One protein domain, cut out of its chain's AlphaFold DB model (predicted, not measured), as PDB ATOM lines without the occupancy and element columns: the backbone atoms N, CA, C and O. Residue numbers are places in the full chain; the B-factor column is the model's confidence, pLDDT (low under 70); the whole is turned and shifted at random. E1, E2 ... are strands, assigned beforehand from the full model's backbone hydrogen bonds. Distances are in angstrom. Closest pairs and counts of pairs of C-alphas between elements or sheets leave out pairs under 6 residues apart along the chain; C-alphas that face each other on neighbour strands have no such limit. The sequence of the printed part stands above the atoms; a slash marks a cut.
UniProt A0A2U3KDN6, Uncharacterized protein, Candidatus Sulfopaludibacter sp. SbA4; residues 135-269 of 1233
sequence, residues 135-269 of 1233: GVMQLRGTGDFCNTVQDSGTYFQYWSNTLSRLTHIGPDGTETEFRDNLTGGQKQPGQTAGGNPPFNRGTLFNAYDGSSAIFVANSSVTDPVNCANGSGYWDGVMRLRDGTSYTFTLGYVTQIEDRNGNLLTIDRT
ATOM      1  N   GLY A 135      21.862   5.550  58.633       81.38
ATOM      2  CA  GLY A 135      22.204   4.615  57.579       81.38
ATOM      3  C   GLY A 135      23.654   4.130  57.583       81.38
ATOM      4  O   GLY A 135      24.514   4.630  58.316       81.38
ATOM      5  N   VAL A 136      23.927   3.163  56.710       88.44
ATOM      6  CA  VAL A 136      25.262   2.600  56.460       88.44
ATOM      7  C   VAL A 136      25.622   2.669  54.982       88.44
ATOM      8  O   VAL A 136      24.749   2.603  54.123       88.44
ATOM      9  N   MET A 137      26.914   2.799  54.686       92.31
ATOM     10  CA  MET A 137      27.475   2.725  53.340       92.31
ATOM     11  C   MET A 137      28.223   1.403  53.175       92.31
ATOM     12  O   MET A 137      29.322   1.212  53.710       92.31
ATOM     13  N   GLN A 138      27.618   0.491  52.419       88.62
ATOM     14  CA  GLN A 138      28.120  -0.859  52.211       88.62
ATOM     15  C   GLN A 138      28.727  -1.009  50.812       88.62
ATOM     16  O   GLN A 138      28.096  -0.693  49.812       88.62
ATOM     17  N   LEU A 139      29.940  -1.549  50.734       89.62
ATOM     18  CA  LEU A 139      30.542  -2.072  49.512       89.62
ATOM     19  C   LEU A 139      30.044  -3.495  49.272       89.62
ATOM     20  O   LEU A 139      30.165  -4.355  50.146       89.62
ATOM     21  N   ARG A 140      29.546  -3.756  48.065       86.12
ATOM     22  CA  ARG A 140      29.159  -5.082  47.575       86.12
ATOM     23  C   ARG A 140      30.020  -5.420  46.363       86.12
ATOM     24  O   ARG A 140      29.815  -4.880  45.276       86.12
ATOM     25  N   GLY A 141      31.037  -6.254  46.582       86.31
ATOM     26  CA  GLY A 141      31.987  -6.693  45.560       86.31
ATOM     27  C   GLY A 141      31.814  -8.174  45.233       86.31
ATOM     28  O   GLY A 141      31.932  -9.013  46.125       86.31
ATOM     29  N   THR A 142      31.593  -8.507  43.964       85.00
ATOM     30  CA  THR A 142      31.386  -9.890  43.501       85.00
ATOM     31  C   THR A 142      31.965 -10.131  42.098       85.00
ATOM     32  O   THR A 142      32.558  -9.227  41.497       85.00
ATOM     33  N   GLY A 143      31.837 -11.355  41.582       81.50
ATOM     34  CA  GLY A 143      32.239 -11.749  40.235       81.50
ATOM     35  C   GLY A 143      31.331 -12.819  39.624       81.50
ATOM     36  O   GLY A 143      30.455 -13.357  40.294       81.50
ATOM     37  N   ASP A 144      31.515 -13.095  38.332       80.94
ATOM     38  CA  ASP A 144      30.615 -13.953  37.548       80.94
ATOM     39  C   ASP A 144      30.967 -15.450  37.630       80.94
ATOM     40  O   ASP A 144      30.202 -16.282  38.114       80.94
ATOM     41  N   PHE A 145      32.164 -15.811  37.173       79.44
ATOM     42  CA  PHE A 145      32.654 -17.171  37.066       79.44
ATOM     43  C   PHE A 145      34.050 -17.262  37.666       79.44
ATOM     44  O   PHE A 145      34.996 -16.633  37.181       79.44
ATOM     45  N   CYS A 146      34.179 -18.072  38.714       76.44
ATOM     46  CA  CYS A 146      35.442 -18.286  39.399       76.44
ATOM     47  C   CYS A 146      36.312 -19.329  38.677       76.44
ATOM     48  O   CYS A 146      36.051 -20.535  38.713       76.44
ATOM     49  N   ASN A 147      37.403 -18.869  38.073       76.50
ATOM     50  CA  ASN A 147      38.425 -19.712  37.467       76.50
ATOM     51  C   ASN A 147      39.395 -20.236  38.524       76.50
ATOM     52  O   ASN A 147      39.803 -19.507  39.424       76.50
ATOM     53  N   THR A 148      39.841 -21.483  38.367       73.81
ATOM     54  CA  THR A 148      40.936 -22.053  39.163       73.81
ATOM     55  C   THR A 148      42.112 -22.367  38.245       73.81
ATOM     56  O   THR A 148      41.974 -23.153  37.310       73.81
ATOM     57  N   VAL A 149      43.275 -21.771  38.509       72.25
ATOM     58  CA  VAL A 149      44.512 -22.012  37.751       72.25
ATOM     59  C   VAL A 149      45.608 -22.475  38.703       72.25
ATOM     60  O   VAL A 149      45.739 -21.970  39.814       72.25
ATOM     61  N   GLN A 150      46.394 -23.461  38.278       68.06
ATOM     62  CA  GLN A 150      47.534 -23.960  39.037       68.06
ATOM     63  C   GLN A 150      48.820 -23.331  38.495       68.06
ATOM     64  O   GLN A 150      49.169 -23.558  37.338       68.06
ATOM     65  N   ASP A 151      49.540 -22.588  39.331       63.19
ATOM     66  CA  ASP A 151      50.865 -22.056  39.007       63.19
ATOM     67  C   ASP A 151      51.877 -22.501  40.070       63.19
ATOM     68  O   ASP A 151      51.668 -22.349  41.275       63.19
ATOM     69  N   SER A 152      52.974 -23.112  39.615       66.94
ATOM     70  CA  SER A 152      54.119 -23.501  40.448       66.94
ATOM     71  C   SER A 152      53.754 -24.340  41.688       66.94
ATOM     72  O   SER A 152      54.403 -24.263  42.728       66.94
ATOM     73  N   GLY A 153      52.701 -25.160  41.584       64.69
ATOM     74  CA  GLY A 153      52.207 -26.021  42.665       64.69
ATOM     75  C   GLY A 153      51.203 -25.366  43.621       64.69
ATOM     76  O   GLY A 153      50.703 -26.056  44.508       64.69
ATOM     77  N   THR A 154      50.864 -24.089  43.417       63.78
ATOM     78  CA  THR A 154      49.860 -23.338  44.189       63.78
ATOM     79  C   THR A 154      48.619 -23.101  43.324       63.78
ATOM     80  O   THR A 154      48.736 -22.773  42.143       63.78
ATOM     81  N   TYR A 155      47.423 -23.298  43.882       68.38
ATOM     82  CA  TYR A 155      46.162 -23.018  43.189       68.38
ATOM     83  C   TYR A 155      45.735 -21.569  43.450       68.38
ATOM     84  O   TYR A 155      45.647 -21.157  44.605       68.38
ATOM     85  N   PHE A 156      45.453 -20.823  42.383       71.88
ATOM     86  CA  PHE A 156      44.921 -19.462  42.414       71.88
ATOM     87  C   PHE A 156      43.480 -19.465  41.908       71.88
ATOM     88  O   PHE A 156      43.175 -20.119  40.907       71.88
ATOM     89  N   GLN A 157      42.609 -18.732  42.596       76.62
ATOM     90  CA  GLN A 157      41.206 -18.560  42.235       76.62
ATOM     91  C   GLN A 157      40.941 -17.097  41.901       76.62
ATOM     92  O   GLN A 157      41.280 -16.230  42.704       76.62
ATOM     93  N   TYR A 158      40.339 -16.831  40.743       78.81
ATOM     94  CA  TYR A 158      39.998 -15.475  40.319       78.81
ATOM     95  C   TYR A 158      38.697 -15.419  39.523       78.81
ATOM     96  O   TYR A 158      38.336 -16.368  38.826       78.81
ATOM     97  N   TRP A 159      38.013 -14.284  39.600       81.50
ATOM     98  CA  TRP A 159      36.805 -14.008  38.830       81.50
ATOM     99  C   TRP A 159      37.120 -13.722  37.358       81.50
ATOM    100  O   TRP A 159      38.130 -13.089  37.060       81.50
ATOM    101  N   SER A 160      36.269 -14.163  36.427       84.12
ATOM    102  CA  SER A 160      36.419 -13.807  35.005       84.12
ATOM    103  C   SER A 160      36.122 -12.325  34.793       84.12
ATOM    104  O   SER A 160      36.923 -11.615  34.186       84.12
ATOM    105  N   ASN A 161      35.017 -11.855  35.366       87.25
ATOM    106  CA  ASN A 161      34.652 -10.456  35.497       87.25
ATOM    107  C   ASN A 161      34.260 -10.143  36.945       87.25
ATOM    108  O   ASN A 161      33.721 -10.994  37.652       87.25
ATOM    109  N   THR A 162      34.507  -8.910  37.369       88.62
ATOM    110  CA  THR A 162      34.222  -8.386  38.705       88.62
ATOM    111  C   THR A 162      33.337  -7.151  38.639       88.62
ATOM    112  O   THR A 162      33.360  -6.383  37.668       88.62
ATOM    113  N   LEU A 163      32.560  -6.951  39.701       89.69
ATOM    114  CA  LEU A 163      31.762  -5.755  39.911       89.69
ATOM    115  C   LEU A 163      31.759  -5.348  41.382       89.69
ATOM    116  O   LEU A 163      31.510  -6.178  42.251       89.69
ATOM    117  N   SER A 164      32.000  -4.063  41.633       90.62
ATOM    118  CA  SER A 164      31.869  -3.434  42.948       90.62
ATOM    119  C   SER A 164      30.829  -2.332  42.904       90.62
ATOM    120  O   SER A 164      30.880  -1.469  42.024       90.62
ATOM    121  N   ARG A 165      29.919  -2.342  43.874       89.44
ATOM    122  CA  ARG A 165      28.865  -1.337  44.043       89.44
ATOM    123  C   ARG A 165      28.882  -0.801  45.459       89.44
ATOM    124  O   ARG A 165      29.283  -1.512  46.377       89.44
ATOM    125  N   LEU A 166      28.429   0.429  45.628       92.31
ATOM    126  CA  LEU A 166      28.167   0.987  46.945       92.31
ATOM    127  C   LEU A 166      26.656   1.061  47.151       92.31
ATOM    128  O   LEU A 166      25.933   1.436  46.237       92.31
ATOM    129  N   THR A 167      26.175   0.713  48.334       89.94
ATOM    130  CA  THR A 167      24.757   0.791  48.688       89.94
ATOM    131  C   THR A 167      24.639   1.553  49.993       89.94
ATOM    132  O   THR A 167      25.168   1.123  51.019       89.94
ATOM    133  N   HIS A 168      23.949   2.689  49.952       89.88
ATOM    134  CA  HIS A 168      23.491   3.348  51.163       89.88
ATOM    135  C   HIS A 168      22.218   2.657  51.639       89.88
ATOM    136  O   HIS A 168      21.274   2.542  50.867       89.88
ATOM    137  N   ILE A 169      22.180   2.228  52.893       85.19
ATOM    138  CA  ILE A 169      20.981   1.676  53.524       85.19
ATOM    139  C   ILE A 169      20.530   2.703  54.552       85.19
ATOM    140  O   ILE A 169      21.238   2.917  55.531       85.19
ATOM    141  N   GLY A 170      19.409   3.381  54.307       81.31
ATOM    142  CA  GLY A 170      18.861   4.410  55.190       81.31
ATOM    143  C   GLY A 170      18.315   3.841  56.504       81.31
ATOM    144  O   GLY A 170      18.115   2.635  56.614       81.31
ATOM    145  N   PRO A 171      18.022   4.688  57.507       76.56
ATOM    146  CA  PRO A 171      17.504   4.250  58.806       76.56
ATOM    147  C   PRO A 171      16.106   3.637  58.736       76.56
ATOM    148  O   PRO A 171      15.647   3.119  59.741       76.56
ATOM    149  N   ASP A 172      15.408   3.708  57.601       72.81
ATOM    150  CA  ASP A 172      14.141   3.030  57.309       72.81
ATOM    151  C   ASP A 172      14.340   1.726  56.497       72.81
ATOM    152  O   ASP A 172      13.365   1.089  56.104       72.81
ATOM    153  N   GLY A 173      15.594   1.338  56.251       76.62
ATOM    154  CA  GLY A 173      15.979   0.198  55.427       76.62
ATOM    155  C   GLY A 173      15.956   0.476  53.920       76.62
ATOM    156  O   GLY A 173      16.343  -0.398  53.150       76.62
ATOM    157  N   THR A 174      15.545   1.670  53.476       78.56
ATOM    158  CA  THR A 174      15.549   2.027  52.051       78.56
ATOM    159  C   THR A 174      16.979   1.988  51.512       78.56
ATOM    160  O   THR A 174      17.879   2.622  52.065       78.56
ATOM    161  N   GLU A 175      17.192   1.253  50.422       82.81
ATOM    162  CA  GLU A 175      18.501   1.122  49.785       82.81
ATOM    163  C   GLU A 175      18.647   2.063  48.581       82.81
ATOM    164  O   GLU A 175      17.809   2.073  47.681       82.81
ATOM    165  N   THR A 176      19.754   2.803  48.526       86.88
ATOM    166  CA  THR A 176      20.173   3.594  47.362       86.88
ATOM    167  C   THR A 176      21.480   3.031  46.817       86.88
ATOM    168  O   THR A 176      22.511   3.055  47.492       86.88
ATOM    169  N   GLU A 177      21.444   2.513  45.588       88.88
ATOM    170  CA  GLU A 177      22.619   1.980  44.892       88.88
ATOM    171  C   GLU A 177      23.424   3.106  44.220       88.88
ATOM    172  O   GLU A 177      22.889   3.940  43.490       88.88
ATOM    173  N   PHE A 178      24.737   3.069  44.417       93.12
ATOM    174  CA  PHE A 178      25.739   3.969  43.870       93.12
ATOM    175  C   PHE A 178      26.707   3.198  42.967       93.12
ATOM    176  O   PHE A 178      27.286   2.176  43.358       93.12
ATOM    177  N   ARG A 179      26.944   3.719  41.758       93.31
ATOM    178  CA  ARG A 179      27.875   3.134  40.777       93.31
ATOM    179  C   ARG A 179      28.996   4.096  40.449       93.31
ATOM    180  O   ARG A 179      28.820   5.311  40.497       93.31
ATOM    181  N   ASP A 180      30.152   3.539  40.112       93.44
ATOM    182  CA  ASP A 180      31.341   4.335  39.865       93.44
ATOM    183  C   ASP A 180      31.188   5.231  38.635       93.44
ATOM    184  O   ASP A 180      30.654   4.828  37.600       93.44
ATOM    185  N   ASN A 181      31.704   6.451  38.735       91.56
ATOM    186  CA  ASN A 181      31.653   7.408  37.641       91.56
ATOM    187  C   ASN A 181      32.610   7.058  36.484       91.56
ATOM    188  O   ASN A 181      32.473   7.593  35.389       91.56
ATOM    189  N   LEU A 182      33.618   6.206  36.705       92.00
ATOM    190  CA  LEU A 182      34.613   5.883  35.675       92.00
ATOM    191  C   LEU A 182      34.043   4.986  34.573       92.00
ATOM    192  O   LEU A 182      34.384   5.155  33.405       92.00
ATOM    193  N   THR A 183      33.204   4.027  34.952       92.44
ATOM    194  CA  THR A 183      32.675   2.985  34.066       92.44
ATOM    195  C   THR A 183      31.150   2.937  34.043       92.44
ATOM    196  O   THR A 183      30.589   2.141  33.296       92.44
ATOM    197  N   GLY A 184      30.464   3.738  34.866       89.75
ATOM    198  CA  GLY A 184      29.008   3.660  35.019       89.75
ATOM    199  C   GLY A 184      28.546   2.342  35.645       89.75
ATOM    200  O   GLY A 184      27.424   1.899  35.399       89.75
ATOM    201  N   GLY A 185      29.421   1.666  36.400       91.81
ATOM    202  CA  GLY A 185      29.151   0.336  36.944       91.81
ATOM    203  C   GLY A 185      29.304  -0.808  35.938       91.81
ATOM    204  O   GLY A 185      28.757  -1.885  36.153       91.81
ATOM    205  N   GLN A 186      30.035  -0.629  34.833       92.56
ATOM    206  CA  GLN A 186      30.309  -1.743  33.920       92.56
ATOM    207  C   GLN A 186      31.157  -2.811  34.626       92.56
ATOM    208  O   GLN A 186      32.154  -2.485  35.284       92.56
ATOM    209  N   LYS A 187      30.809  -4.096  34.470       90.69
ATOM    210  CA  LYS A 187      31.665  -5.195  34.943       90.69
ATOM    211  C   LYS A 187      33.018  -5.183  34.227       90.69
ATOM    212  O   LYS A 187      33.085  -4.905  33.030       90.69
ATOM    213  N   GLN A 188      34.088  -5.456  34.965       91.94
ATOM    214  CA  GLN A 188      35.469  -5.357  34.479       91.94
ATOM    215  C   GLN A 188      36.154  -6.722  34.513       91.94
ATOM    216  O   GLN A 188      35.771  -7.548  35.334       91.94
ATOM    217  N   PRO A 189      37.168  -6.987  33.673       88.12
ATOM    218  CA  PRO A 189      37.915  -8.241  33.738       88.12
ATOM    219  C   PRO A 189      38.577  -8.434  35.110       88.12
ATOM    220  O   PRO A 189      39.240  -7.524  35.611       88.12
ATOM    221  N   GLY A 190      38.426  -9.621  35.704       78.88
ATOM    222  CA  GLY A 190      39.023  -9.940  37.000       78.88
ATOM    223  C   GLY A 190      40.533 -10.218  36.931       78.88
ATOM    224  O   GLY A 190      41.125 -10.392  35.862       78.88
ATOM    225  N   GLN A 191      41.185 -10.251  38.097       77.75
ATOM    226  CA  GLN A 191      42.642 -10.382  38.201       77.75
ATOM    227  C   GLN A 191      43.127 -11.821  37.940       77.75
ATOM    228  O   GLN A 191      42.920 -12.711  38.753       77.75
ATOM    229  N   THR A 192      43.879 -12.056  36.863       68.38
ATOM    230  CA  THR A 192      44.478 -13.378  36.572       68.38
ATOM    231  C   THR A 192      45.740 -13.673  37.402       68.38
ATOM    232  O   THR A 192      46.469 -12.758  37.791       68.38
ATOM    233  N   ALA A 193      46.072 -14.956  37.607       55.81
ATOM    234  CA  ALA A 193      47.329 -15.374  38.243       55.81
ATOM    235  C   ALA A 193      48.556 -14.816  37.483       55.81
ATOM    236  O   ALA A 193      48.840 -15.229  36.360       55.81
ATOM    237  N   GLY A 194      49.262 -13.850  38.088       62.78
ATOM    238  CA  GLY A 194      50.447 -13.195  37.514       62.78
ATOM    239  C   GLY A 194      50.196 -11.941  36.657       62.78
ATOM    240  O   GLY A 194      51.159 -11.419  36.096       62.78
ATOM    241  N   GLY A 195      48.961 -11.425  36.560       63.56
ATOM    242  CA  GLY A 195      48.626 -10.275  35.702       63.56
ATOM    243  C   GLY A 195      47.663  -9.257  36.332       63.56
ATOM    244  O   GLY A 195      46.679  -9.668  36.929       63.56
ATOM    245  N   ASN A 196      47.981  -7.964  36.129       62.03
ATOM    246  CA  ASN A 196      47.299  -6.692  36.467       62.03
ATOM    247  C   ASN A 196      46.739  -6.493  37.903       62.03
ATOM    248  O   ASN A 196      46.232  -7.424  38.514       62.03
ATOM    249  N   PRO A 197      46.832  -5.273  38.480       76.88
ATOM    250  CA  PRO A 197      46.200  -4.956  39.768       76.88
ATOM    251  C   PRO A 197      44.663  -5.040  39.675       76.88
ATOM    252  O   PRO A 197      44.136  -4.918  38.564       76.88
ATOM    253  N   PRO A 198      43.937  -5.199  40.805       82.50
ATOM    254  CA  PRO A 198      42.476  -5.126  40.805       82.50
ATOM    255  C   PRO A 198      41.998  -3.833  40.152       82.50
ATOM    256  O   PRO A 198      42.636  -2.782  40.299       82.50
ATOM    257  N   PHE A 199      40.873  -3.907  39.438       89.94
ATOM    258  CA  PHE A 199      40.317  -2.735  38.778       89.94
ATOM    259  C   PHE A 199      39.991  -1.654  39.814       89.94
ATOM    260  O   PHE A 199      39.326  -1.917  40.816       89.94
ATOM    261  N   ASN A 200      40.477  -0.436  39.577       92.88
ATOM    262  CA  ASN A 200      40.241   0.714  40.442       92.88
ATOM    263  C   ASN A 200      39.022   1.486  39.924       92.88
ATOM    264  O   ASN A 200      39.088   2.119  38.871       92.88
ATOM    265  N   ARG A 201      37.932   1.445  40.692       92.88
ATOM    266  CA  ARG A 201      36.650   2.115  40.426       92.88
ATOM    267  C   ARG A 201      36.709   3.628  40.682       92.88
ATOM    268  O   ARG A 201      35.782   4.354  40.354       92.88
ATOM    269  N   GLY A 202      37.805   4.131  41.240       94.06
ATOM    270  CA  GLY A 202      37.952   5.529  41.622       94.06
ATOM    271  C   GLY A 202      37.256   5.836  42.946       94.06
ATOM    272  O   GLY A 202      37.023   4.949  43.766       94.06
ATOM    273  N   THR A 203      36.989   7.119  43.178       94.06
ATOM    274  CA  THR A 203      36.411   7.616  44.435       94.06
ATOM    275  C   THR A 203      35.015   8.204  44.283       94.06
ATOM    276  O   THR A 203      34.334   8.374  45.284       94.06
ATOM    277  N   LEU A 204      34.577   8.537  43.069       93.44
ATOM    278  CA  LEU A 204      33.292   9.188  42.836       93.44
ATOM    279  C   LEU A 204      32.265   8.187  42.325       93.44
ATOM    280  O   LEU A 204      32.503   7.513  41.320       93.44
ATOM    281  N   PHE A 205      31.122   8.154  42.995       94.62
ATOM    282  CA  PHE A 205      29.995   7.305  42.660       94.62
ATOM    283  C   PHE A 205      28.714   8.134  42.564       94.62
ATOM    284  O   PHE A 205      28.492   9.027  43.380       94.62
ATOM    285  N   ASN A 206      27.867   7.809  41.591       92.38
ATOM    286  CA  ASN A 206      26.572   8.453  41.376       92.38
ATOM    287  C   ASN A 206      25.452   7.457  41.695       92.38
ATOM    288  O   ASN A 206      25.573   6.270  41.370       92.38
ATOM    289  N   ALA A 207      24.378   7.935  42.318       92.12
ATOM    290  CA  ALA A 207      23.125   7.198  42.396       92.12
ATOM    291  C   ALA A 207      22.407   7.258  41.041       92.12
ATOM    292  O   ALA A 207      22.456   8.282  40.364       92.12
ATOM    293  N   TYR A 208      21.744   6.166  40.661       87.62
ATOM    294  CA  TYR A 208      20.998   6.049  39.395       87.62
ATOM    295  C   TYR A 208      19.514   5.714  39.614       87.62
ATOM    296  O   TYR A 208      18.819   5.270  38.700       87.62
ATOM    297  N   ASP A 209      19.023   5.906  40.837       84.81
ATOM    298  CA  ASP A 209      17.625   5.726  41.239       84.81
ATOM    299  C   ASP A 209      16.763   6.980  40.988       84.81
ATOM    300  O   ASP A 209      15.574   6.987  41.306       84.81
ATOM    301  N   GLY A 210      17.347   8.039  40.413       85.69
ATOM    302  CA  GLY A 210      16.696   9.329  40.193       85.69
ATOM    303  C   GLY A 210      16.778  10.301  41.377       85.69
ATOM    304  O   GLY A 210      16.222  11.399  41.284       85.69
ATOM    305  N   SER A 211      17.457   9.939  42.475       87.19
ATOM    306  CA  SER A 211      17.740  10.845  43.603       87.19
ATOM    307  C   SER A 211      18.801  11.900  43.275       87.19
ATOM    308  O   SER A 211      18.871  12.941  43.939       87.19
ATOM    309  N   SER A 212      19.627  11.621  42.262       90.12
ATOM    310  CA  SER A 212      20.801  12.406  41.871       90.12
ATOM    311  C   SER A 212      21.829  12.567  42.993       90.12
ATOM    312  O   SER A 212      22.647  13.484  42.940       90.12
ATOM    313  N   ALA A 213      21.790  11.707  44.016       92.38
ATOM    314  CA  ALA A 213      22.771  11.698  45.090       92.38
ATOM    315  C   ALA A 213      24.152  11.275  44.571       92.38
ATOM    316  O   ALA A 213      24.279  10.468  43.648       92.38
ATOM    317  N   ILE A 214      25.203  11.789  45.204       93.56
ATOM    318  CA  ILE A 214      26.587  11.398  44.914       93.56
ATOM    319  C   ILE A 214      27.277  10.906  46.177       93.56
ATOM    320  O   ILE A 214      26.965  11.356  47.279       93.56
ATOM    321  N   PHE A 215      28.264  10.035  46.016       94.81
ATOM    322  CA  PHE A 215      29.148   9.607  47.089       94.81
ATOM    323  C   PHE A 215      30.608   9.780  46.679       94.81
ATOM    324  O   PHE A 215      31.038   9.317  45.621       94.81
ATOM    325  N   VAL A 216      31.378  10.458  47.530       94.62
ATOM    326  CA  VAL A 216      32.819  10.657  47.356       94.62
ATOM    327  C   VAL A 216      33.551   9.867  48.428       94.62
ATOM    328  O   VAL A 216      33.587  10.266  49.591       94.62
ATOM    329  N   ALA A 217      34.141   8.750  48.028       94.69
ATOM    330  CA  ALA A 217      34.950   7.895  48.873       94.69
ATOM    331  C   ALA A 217      36.282   8.551  49.274       94.69
ATOM    332  O   ALA A 217      36.934   9.220  48.468       94.69
ATOM    333  N   ASN A 218      36.743   8.274  50.497       94.44
ATOM    334  CA  ASN A 218      38.029   8.764  51.011       94.44
ATOM    335  C   ASN A 218      39.245   8.105  50.334       94.44
ATOM    336  O   ASN A 218      40.343   8.662  50.324       94.44
ATOM    337  N   SER A 219      39.058   6.912  49.773       93.19
ATOM    338  CA  SER A 219      40.067   6.160  49.032       93.19
ATOM    339  C   SER A 219      39.430   5.442  47.844       93.19
ATOM    340  O   SER A 219      38.223   5.193  47.820       93.19
ATOM    341  N   SER A 220      40.251   5.138  46.837       92.62
ATOM    342  CA  SER A 220      39.830   4.386  45.658       92.62
ATOM    343  C   SER A 220      39.209   3.045  46.039       92.62
ATOM    344  O   SER A 220      39.869   2.230  46.682       92.62
ATOM    345  N   VAL A 221      37.986   2.799  45.576       92.50
ATOM    346  CA  VAL A 221      37.345   1.483  45.658       92.50
ATOM    347  C   VAL A 221      37.977   0.574  44.605       92.50
ATOM    348  O   VAL A 221      38.162   0.974  43.453       92.50
ATOM    349  N   THR A 222      38.326  -0.651  44.985       90.12
ATOM    350  CA  THR A 222      38.910  -1.644  44.074       90.12
ATOM    351  C   THR A 222      38.099  -2.922  44.071       90.12
ATOM    352  O   THR A 222      37.632  -3.350  45.125       90.12
ATOM    353  N   ASP A 223      38.009  -3.559  42.909       89.12
ATOM    354  CA  ASP A 223      37.297  -4.825  42.757       89.12
ATOM    355  C   ASP A 223      37.921  -5.990  43.543       89.12
ATOM    356  O   ASP A 223      39.135  -6.000  43.790       89.12
ATOM    357  N   PRO A 224      37.110  -6.994  43.935       82.44
ATOM    358  CA  PRO A 224      37.603  -8.170  44.640       82.44
ATOM    359  C   PRO A 224      38.565  -8.992  43.772       82.44
ATOM    360  O   PRO A 224      38.308  -9.270  42.605       82.44
ATOM    361  N   VAL A 225      39.680  -9.418  44.372       74.62
ATOM    362  CA  VAL A 225      40.780 -10.113  43.674       74.62
ATOM    363  C   VAL A 225      40.598 -11.634  43.633       74.62
ATOM    364  O   VAL A 225      40.914 -12.275  42.634       74.62
ATOM    365  N   ASN A 226      40.102 -12.220  44.722       74.31
ATOM    366  CA  ASN A 226      39.924 -13.666  44.865       74.31
ATOM    367  C   ASN A 226      38.441 -14.024  44.755       74.31
ATOM    368  O   ASN A 226      37.591 -13.167  44.990       74.31
ATOM    369  N   CYS A 227      38.130 -15.299  44.507       71.25
ATOM    370  CA  CYS A 227      36.754 -15.816  44.495       71.25
ATOM    371  C   CYS A 227      36.070 -15.891  45.874       71.25
ATOM    372  O   CYS A 227      35.380 -16.858  46.192       71.25
ATOM    373  N   ALA A 228      36.305 -14.893  46.716       64.25
ATOM    374  CA  ALA A 228      35.605 -14.664  47.966       64.25
ATOM    375  C   ALA A 228      34.771 -13.385  47.827       64.25
ATOM    376  O   ALA A 228      35.172 -12.470  47.102       64.25
ATOM    377  N   ASN A 229      33.640 -13.314  48.534       58.59
ATOM    378  CA  ASN A 229      32.804 -12.114  48.548       58.59
ATOM    379  C   ASN A 229      33.617 -10.915  49.062       58.59
ATOM    380  O   ASN A 229      34.241 -10.981  50.124       58.59
ATOM    381  N   GLY A 230      33.626  -9.834  48.281       61.38
ATOM    382  CA  GLY A 230      34.346  -8.587  48.542       61.38
ATOM    383  C   GLY A 230      33.515  -7.553  49.295       61.38
ATOM    384  O   GLY A 230      33.706  -6.358  49.085       61.38
ATOM    385  N   SER A 231      32.558  -7.996  50.109       73.06
ATOM    386  CA  SER A 231      31.671  -7.098  50.844       73.06
ATOM    387  C   SER A 231      32.398  -6.431  52.013       73.06
ATOM    388  O   SER A 231      33.199  -7.063  52.704       73.06
ATOM    389  N   GLY A 232      32.123  -5.151  52.245       82.75
ATOM    390  CA  GLY A 232      32.752  -4.384  53.317       82.75
ATOM    391  C   GLY A 232      32.095  -3.030  53.541       82.75
ATOM    392  O   GLY A 232      31.069  -2.718  52.948       82.75
ATOM    393  N   TYR A 233      32.707  -2.218  54.390       88.38
ATOM    394  CA  TYR A 233      32.280  -0.853  54.681       88.38
ATOM    395  C   TYR A 233      33.187   0.151  53.999       88.38
ATOM    396  O   TYR A 233      34.382  -0.115  53.843       88.38
ATOM    397  N   TRP A 234      32.637   1.304  53.619       91.50
ATOM    398  CA  TRP A 234      33.428   2.332  52.960       91.50
ATOM    399  C   TRP A 234      33.235   3.723  53.553       91.50
ATOM    400  O   TRP A 234      32.121   4.147  53.852       91.50
ATOM    401  N   ASP A 235      34.347   4.442  53.673       95.25
ATOM    402  CA  ASP A 235      34.386   5.787  54.234       95.25
ATOM    403  C   ASP A 235      34.284   6.827  53.124       95.25
ATOM    404  O   ASP A 235      34.874   6.679  52.047       95.25
ATOM    405  N   GLY A 236      33.579   7.917  53.400       95.31
ATOM    406  CA  GLY A 236      33.384   8.988  52.434       95.31
ATOM    407  C   GLY A 236      32.261   9.935  52.818       95.31
ATOM    408  O   GLY A 236      31.781   9.929  53.951       95.31
ATOM    409  N   VAL A 237      31.842  10.754  51.860       94.94
ATOM    410  CA  VAL A 237      30.762  11.729  52.039       94.94
ATOM    411  C   VAL A 237      29.708  11.523  50.962       94.94
ATOM    412  O   VAL A 237      29.999  11.685  49.772       94.94
ATOM    413  N   MET A 238      28.487  11.196  51.382       94.31
ATOM    414  CA  MET A 238      27.304  11.227  50.521       94.31
ATOM    415  C   MET A 238      26.731  12.639  50.513       94.31
ATOM    416  O   MET A 238      26.677  13.277  51.562       94.31
ATOM    417  N   ARG A 239      26.288  13.124  49.355       93.12
ATOM    418  CA  ARG A 239      25.624  14.421  49.212       93.12
ATOM    419  C   ARG A 239      24.315  14.257  48.463       93.12
ATOM    420  O   ARG A 239      24.283  13.635  47.399       93.12
ATOM    421  N   LEU A 240      23.258  14.832  49.019       92.31
ATOM    422  CA  LEU A 240      21.938  14.910  48.412       92.31
ATOM    423  C   LEU A 240      21.812  16.199  47.599       92.31
ATOM    424  O   LEU A 240      22.514  17.177  47.852       92.31
ATOM    425  N   ARG A 241      20.904  16.207  46.619       91.06
ATOM    426  CA  ARG A 241      20.706  17.320  45.671       91.06
ATOM    427  C   ARG A 241      20.334  18.672  46.291       91.06
ATOM    428  O   ARG A 241      20.384  19.678  45.585       91.06
ATOM    429  N   ASP A 242      19.908  18.678  47.552       90.94
ATOM    430  CA  ASP A 242      19.532  19.860  48.338       90.94
ATOM    431  C   ASP A 242      20.698  20.453  49.154       90.94
ATOM    432  O   ASP A 242      20.530  21.480  49.815       90.94
ATOM    433  N   GLY A 243      21.881  19.837  49.078       92.06
ATOM    434  CA  GLY A 243      23.097  20.237  49.778       92.06
ATOM    435  C   GLY A 243      23.357  19.480  51.081       92.06
ATOM    436  O   GLY A 243      24.459  19.612  51.619       92.06
ATOM    437  N   THR A 244      22.414  18.668  51.565       93.06
ATOM    438  CA  THR A 244      22.598  17.863  52.780       93.06
ATOM    439  C   THR A 244      23.663  16.793  52.556       93.06
ATOM    440  O   THR A 244      23.671  16.093  51.539       93.06
ATOM    441  N   SER A 245      24.582  16.665  53.506       93.94
ATOM    442  CA  SER A 245      25.738  15.778  53.432       93.94
ATOM    443  C   SER A 245      25.774  14.810  54.613       93.94
ATOM    444  O   SER A 245      25.518  15.192  55.752       93.94
ATOM    445  N   TYR A 246      26.138  13.558  54.340       94.75
ATOM    446  CA  TYR A 246      26.310  12.497  55.332       94.75
ATOM    447  C   TYR A 246      27.755  12.003  55.284       94.75
ATOM    448  O   TYR A 246      28.213  11.519  54.245       94.75
ATOM    449  N   THR A 247      28.474  12.107  56.400       95.25
ATOM    450  CA  THR A 247      29.859  11.628  56.516       95.25
ATOM    451  C   THR A 247      29.886  10.226  57.106       95.25
ATOM    452  O   THR A 247      29.402  10.001  58.221       95.25
ATOM    453  N   PHE A 248      30.520   9.302  56.389       94.50
ATOM    454  CA  PHE A 248      30.660   7.900  56.763       94.50
ATOM    455  C   PHE A 248      32.078   7.601  57.253       94.50
ATOM    456  O   PHE A 248      33.052   7.891  56.554       94.50
ATOM    457  N   THR A 249      32.177   6.991  58.434       93.06
ATOM    458  CA  THR A 249      33.428   6.483  59.017       93.06
ATOM    459  C   THR A 249      33.207   5.055  59.497       93.06
ATOM    460  O   THR A 249      32.233   4.777  60.197       93.06
ATOM    461  N   LEU A 250      34.102   4.144  59.116       89.50
ATOM    462  CA  LEU A 250      33.899   2.697  59.186       89.50
ATOM    463  C   LEU A 250      32.572   2.258  58.536       89.50
ATOM    464  O   LEU A 250      31.938   1.321  59.007       89.50
ATOM    465  N   GLY A 251      32.139   2.966  57.484       88.62
ATOM    466  CA  GLY A 251      30.858   2.757  56.789       88.62
ATOM    467  C   GLY A 251      29.595   3.211  57.516       88.62
ATOM    468  O   GLY A 251      28.517   3.066  56.954       88.62
ATOM    469  N   TYR A 252      29.683   3.794  58.710       90.50
ATOM    470  CA  TYR A 252      28.514   4.311  59.424       90.50
ATOM    471  C   TYR A 252      28.451   5.835  59.391       90.50
ATOM    472  O   TYR A 252      29.488   6.499  59.461       90.50
ATOM    473  N   VAL A 253      27.242   6.403  59.376       92.38
ATOM    474  CA  VAL A 253      27.074   7.856  59.521       92.38
ATOM    475  C   VAL A 253      27.624   8.312  60.876       92.38
ATOM    476  O   VAL A 253      27.285   7.779  61.938       92.38
ATOM    477  N   THR A 254      28.480   9.327  60.823       93.38
ATOM    478  CA  THR A 254      29.099   9.990  61.985       93.38
ATOM    479  C   THR A 254      28.768  11.476  62.057       93.38
ATOM    480  O   THR A 254      28.888  12.085  63.120       93.38
ATOM    481  N   GLN A 255      28.313  12.060  60.950       94.50
ATOM    482  CA  GLN A 255      27.934  13.463  60.860       94.50
ATOM    483  C   GLN A 255      26.867  13.643  59.779       94.50
ATOM    484  O   GLN A 255      26.979  13.048  58.705       94.50
ATOM    485  N   ILE A 256      25.870  14.475  60.066       95.12
ATOM    486  CA  ILE A 256      24.918  15.019  59.095       95.12
ATOM    487  C   ILE A 256      25.121  16.532  59.086       95.12
ATOM    488  O   ILE A 256      25.152  17.154  60.151       95.12
ATOM    489  N   GLU A 257      25.294  17.107  57.903       94.75
ATOM    490  CA  GLU A 257      25.529  18.534  57.705       94.75
ATOM    491  C   GLU A 257      24.583  19.089  56.642       94.75
ATOM    492  O   GLU A 257      24.516  18.553  55.536       94.75
ATOM    493  N   ASP A 258      23.850  20.156  56.958       94.69
ATOM    494  CA  ASP A 258      22.996  20.826  55.974       94.69
ATOM    495  C   ASP A 258      23.779  21.822  55.095       94.69
ATOM    496  O   ASP A 258      24.944  22.144  55.336       94.69
ATOM    497  N   ARG A 259      23.109  22.391  54.085       92.19
ATOM    498  CA  ARG A 259      23.695  23.392  53.168       92.19
ATOM    499  C   ARG A 259      24.195  24.683  53.838       92.19
ATOM    500  O   ARG A 259      24.848  25.495  53.181       92.19
ATOM    501  N   ASN A 260      23.841  24.922  55.102       93.12
ATOM    502  CA  ASN A 260      24.240  26.098  55.870       93.12
ATOM    503  C   ASN A 260      25.322  25.799  56.920       93.12
ATOM    504  O   ASN A 260      25.761  26.732  57.603       93.12
ATOM    505  N   GLY A 261      25.789  24.550  57.004       92.62
ATOM    506  CA  GLY A 261      26.821  24.098  57.931       92.62
ATOM    507  C   GLY A 261      26.288  23.723  59.310       92.62
ATOM    508  O   GLY A 261      27.059  23.666  60.263       92.62
ATOM    509  N   ASN A 262      24.977  23.524  59.485       93.88
ATOM    510  CA  ASN A 262      24.440  23.007  60.744       93.88
ATOM    511  C   ASN A 262      24.783  21.524  60.884       93.88
ATOM    512  O   ASN A 262      24.626  20.774  59.928       93.88
ATOM    513  N   LEU A 263      25.234  21.107  62.069       94.25
ATOM    514  CA  LEU A 263      25.803  19.781  62.305       94.25
ATOM    515  C   LEU A 263      24.996  18.968  63.310       94.25
ATOM    516  O   LEU A 263      24.736  19.425  64.421       94.25
ATOM    517  N   LEU A 264      24.743  17.712  62.967       94.50
ATOM    518  CA  LEU A 264      24.433  16.642  63.907       94.50
ATOM    519  C   LEU A 264      25.600  15.656  63.896       94.50
ATOM    520  O   LEU A 264      26.065  15.255  62.832       94.50
ATOM    521  N   THR A 265      26.090  15.269  65.072       94.88
ATOM    522  CA  THR A 265      27.239  14.355  65.215       94.88
ATOM    523  C   THR A 265      26.849  13.088  65.960       94.88
ATOM    524  O   THR A 265      26.045  13.133  66.891       94.88
ATOM    525  N   ILE A 266      27.431  11.960  65.559       92.94
ATOM    526  CA  ILE A 266      27.186  10.634  66.129       92.94
ATOM    527  C   ILE A 266      28.535  10.052  66.566       92.94
ATOM    528  O   ILE A 266      29.329   9.604  65.736       92.94
ATOM    529  N   ASP A 267      28.803  10.059  67.873       92.69
ATOM    530  CA  ASP A 267      29.995   9.444  68.460       92.69
ATOM    531  C   ASP A 267      29.742   7.964  68.770       92.69
ATOM    532  O   ASP A 267      28.953   7.603  69.650       92.69
ATOM    533  N   ARG A 268      30.454   7.112  68.028       88.19
ATOM    534  CA  ARG A 268      30.400   5.645  68.099       88.19
ATOM    535  C   ARG A 268      31.618   5.040  68.810       88.19
ATOM    536  O   ARG A 268      31.778   3.825  68.832       88.19
ATOM    537  N   THR A 269      32.518   5.863  69.355       86.56
ATOM    538  CA  THR A 269      33.803   5.396  69.911       86.56
ATOM    539  C   THR A 269      33.682   4.736  71.287       86.56
ATOM    540  O   THR A 269      34.611   4.059  71.732       86.56
TER     541      THR A 269
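Overview. This is residues 135 to 269 of the 1233 residues of an uncharacterized protein of Candidatus Sulfopaludibacter sp. SbA4 (UniProt A0A2U3KDN6). One long antiparallel sheet of nine strands is curled like part of a barrel and folded back on itself, with E1, E4, E5 and E6 in one leaf, E8, E9, E10 and E11 in the other, and E7 as the hinge between them. At one end of the long axis the hairpin E2 and E3 reaches away from this body as an arm that carries on the lines of E1 and E4 at an angle, while E11 lies at the edge of the sheet toward the other end. The printed part has 135 residues with no named helix and eleven strands, E1 to E11 in order along the chain; the large sheet has the order E1, E4, E5, E6, E7, E8, E9, E10, E11, and the class is all strand. It is only just compact, close to loose, with a radius of gyration of the C-alphas of 17.0 A, and elongated, spanning 59 by 34 by 24 A.

Along the chain. In the large sheet, E1 is residues 136 to 143, 22.8 A long, and begins at C-alpha 136 at (25.262, 2.600, 56.460). E4 is residues 161 to 169, 25.7 A long, and E5 is residues 175 to 180. E6 is residues 200 to 207, 18.4 A long, and bends by 78 degrees at residue 203. E7 is residues 214 to 222, 18.0 A long, and bends by 95 degrees at residue 218. E8 is residues 236 to 239, E9 residues 245 to 249 and E10 residues 252 to 257. E11 is residues 263 to 267 and ends at C-alpha 267 at (29.995, 9.444, 68.460). The small sheet holds E2, residues 146 to 151, 15.9 A long, and E3, residues 154 to 159, 16.9 A long; C-alpha 151 is at (50.865, -22.056, 39.007).

Arrangement. The large sheet is strongly twisted, and its edge strands are E1 and E11. E1 and E4 are antiparallel at 163 degrees, with N 140 and O 165 2.8 A apart, within hydrogen-bond range. From E4 to E11 the strands form a meander, each the antiparallel neighbour of the one before. E5 pairs in a staggered way: with E4 over residues 175 to 178, where N 178 and O 166 are 2.7 A apart, and with E6 over residues 178 to 180, where N 179 and O 206 are 2.9 A apart. In the hairpin E6 and E7, N 217 and O 203 are 2.8 A apart. E7 and E8 have N 239 and O 214 at 2.8 A, and E8 and E9 have N 246 and O 238 at 2.8 A. E9 and E10 have N 245 and O 257 at 2.8 A, and E10 and E11 have N 266 and O 254 at 2.8 A. The closest C-alphas of E1 and E10, those of Val 136 and Tyr 252, are 4.7 A apart, while E1 and E11 are apart. E1 runs on into E2 at 63 degrees, and E3 runs on into E4 at 60 degrees. E2 and E3, a hairpin, are antiparallel at 152 degrees, with N 147 and O 158 2.8 A apart.

Size, cuts and confidence. The two C-alphas farthest apart, those of Gly 153 and Asn 260, are 60.6 A apart. The printed part has no cut. The links E5 to E6, residues 181 to 199, and E7 to E8, residues 223 to 235, are long. Short antiparallel pairings join residues 188 to 189 to residues 161 to 162 of E4, and residues 232 to 233 to residues 138 to 139 of E1. The mean pLDDT of the printed part is 85.7; residues 150 to 155, 192 to 196 and 228 to 230 are under 70.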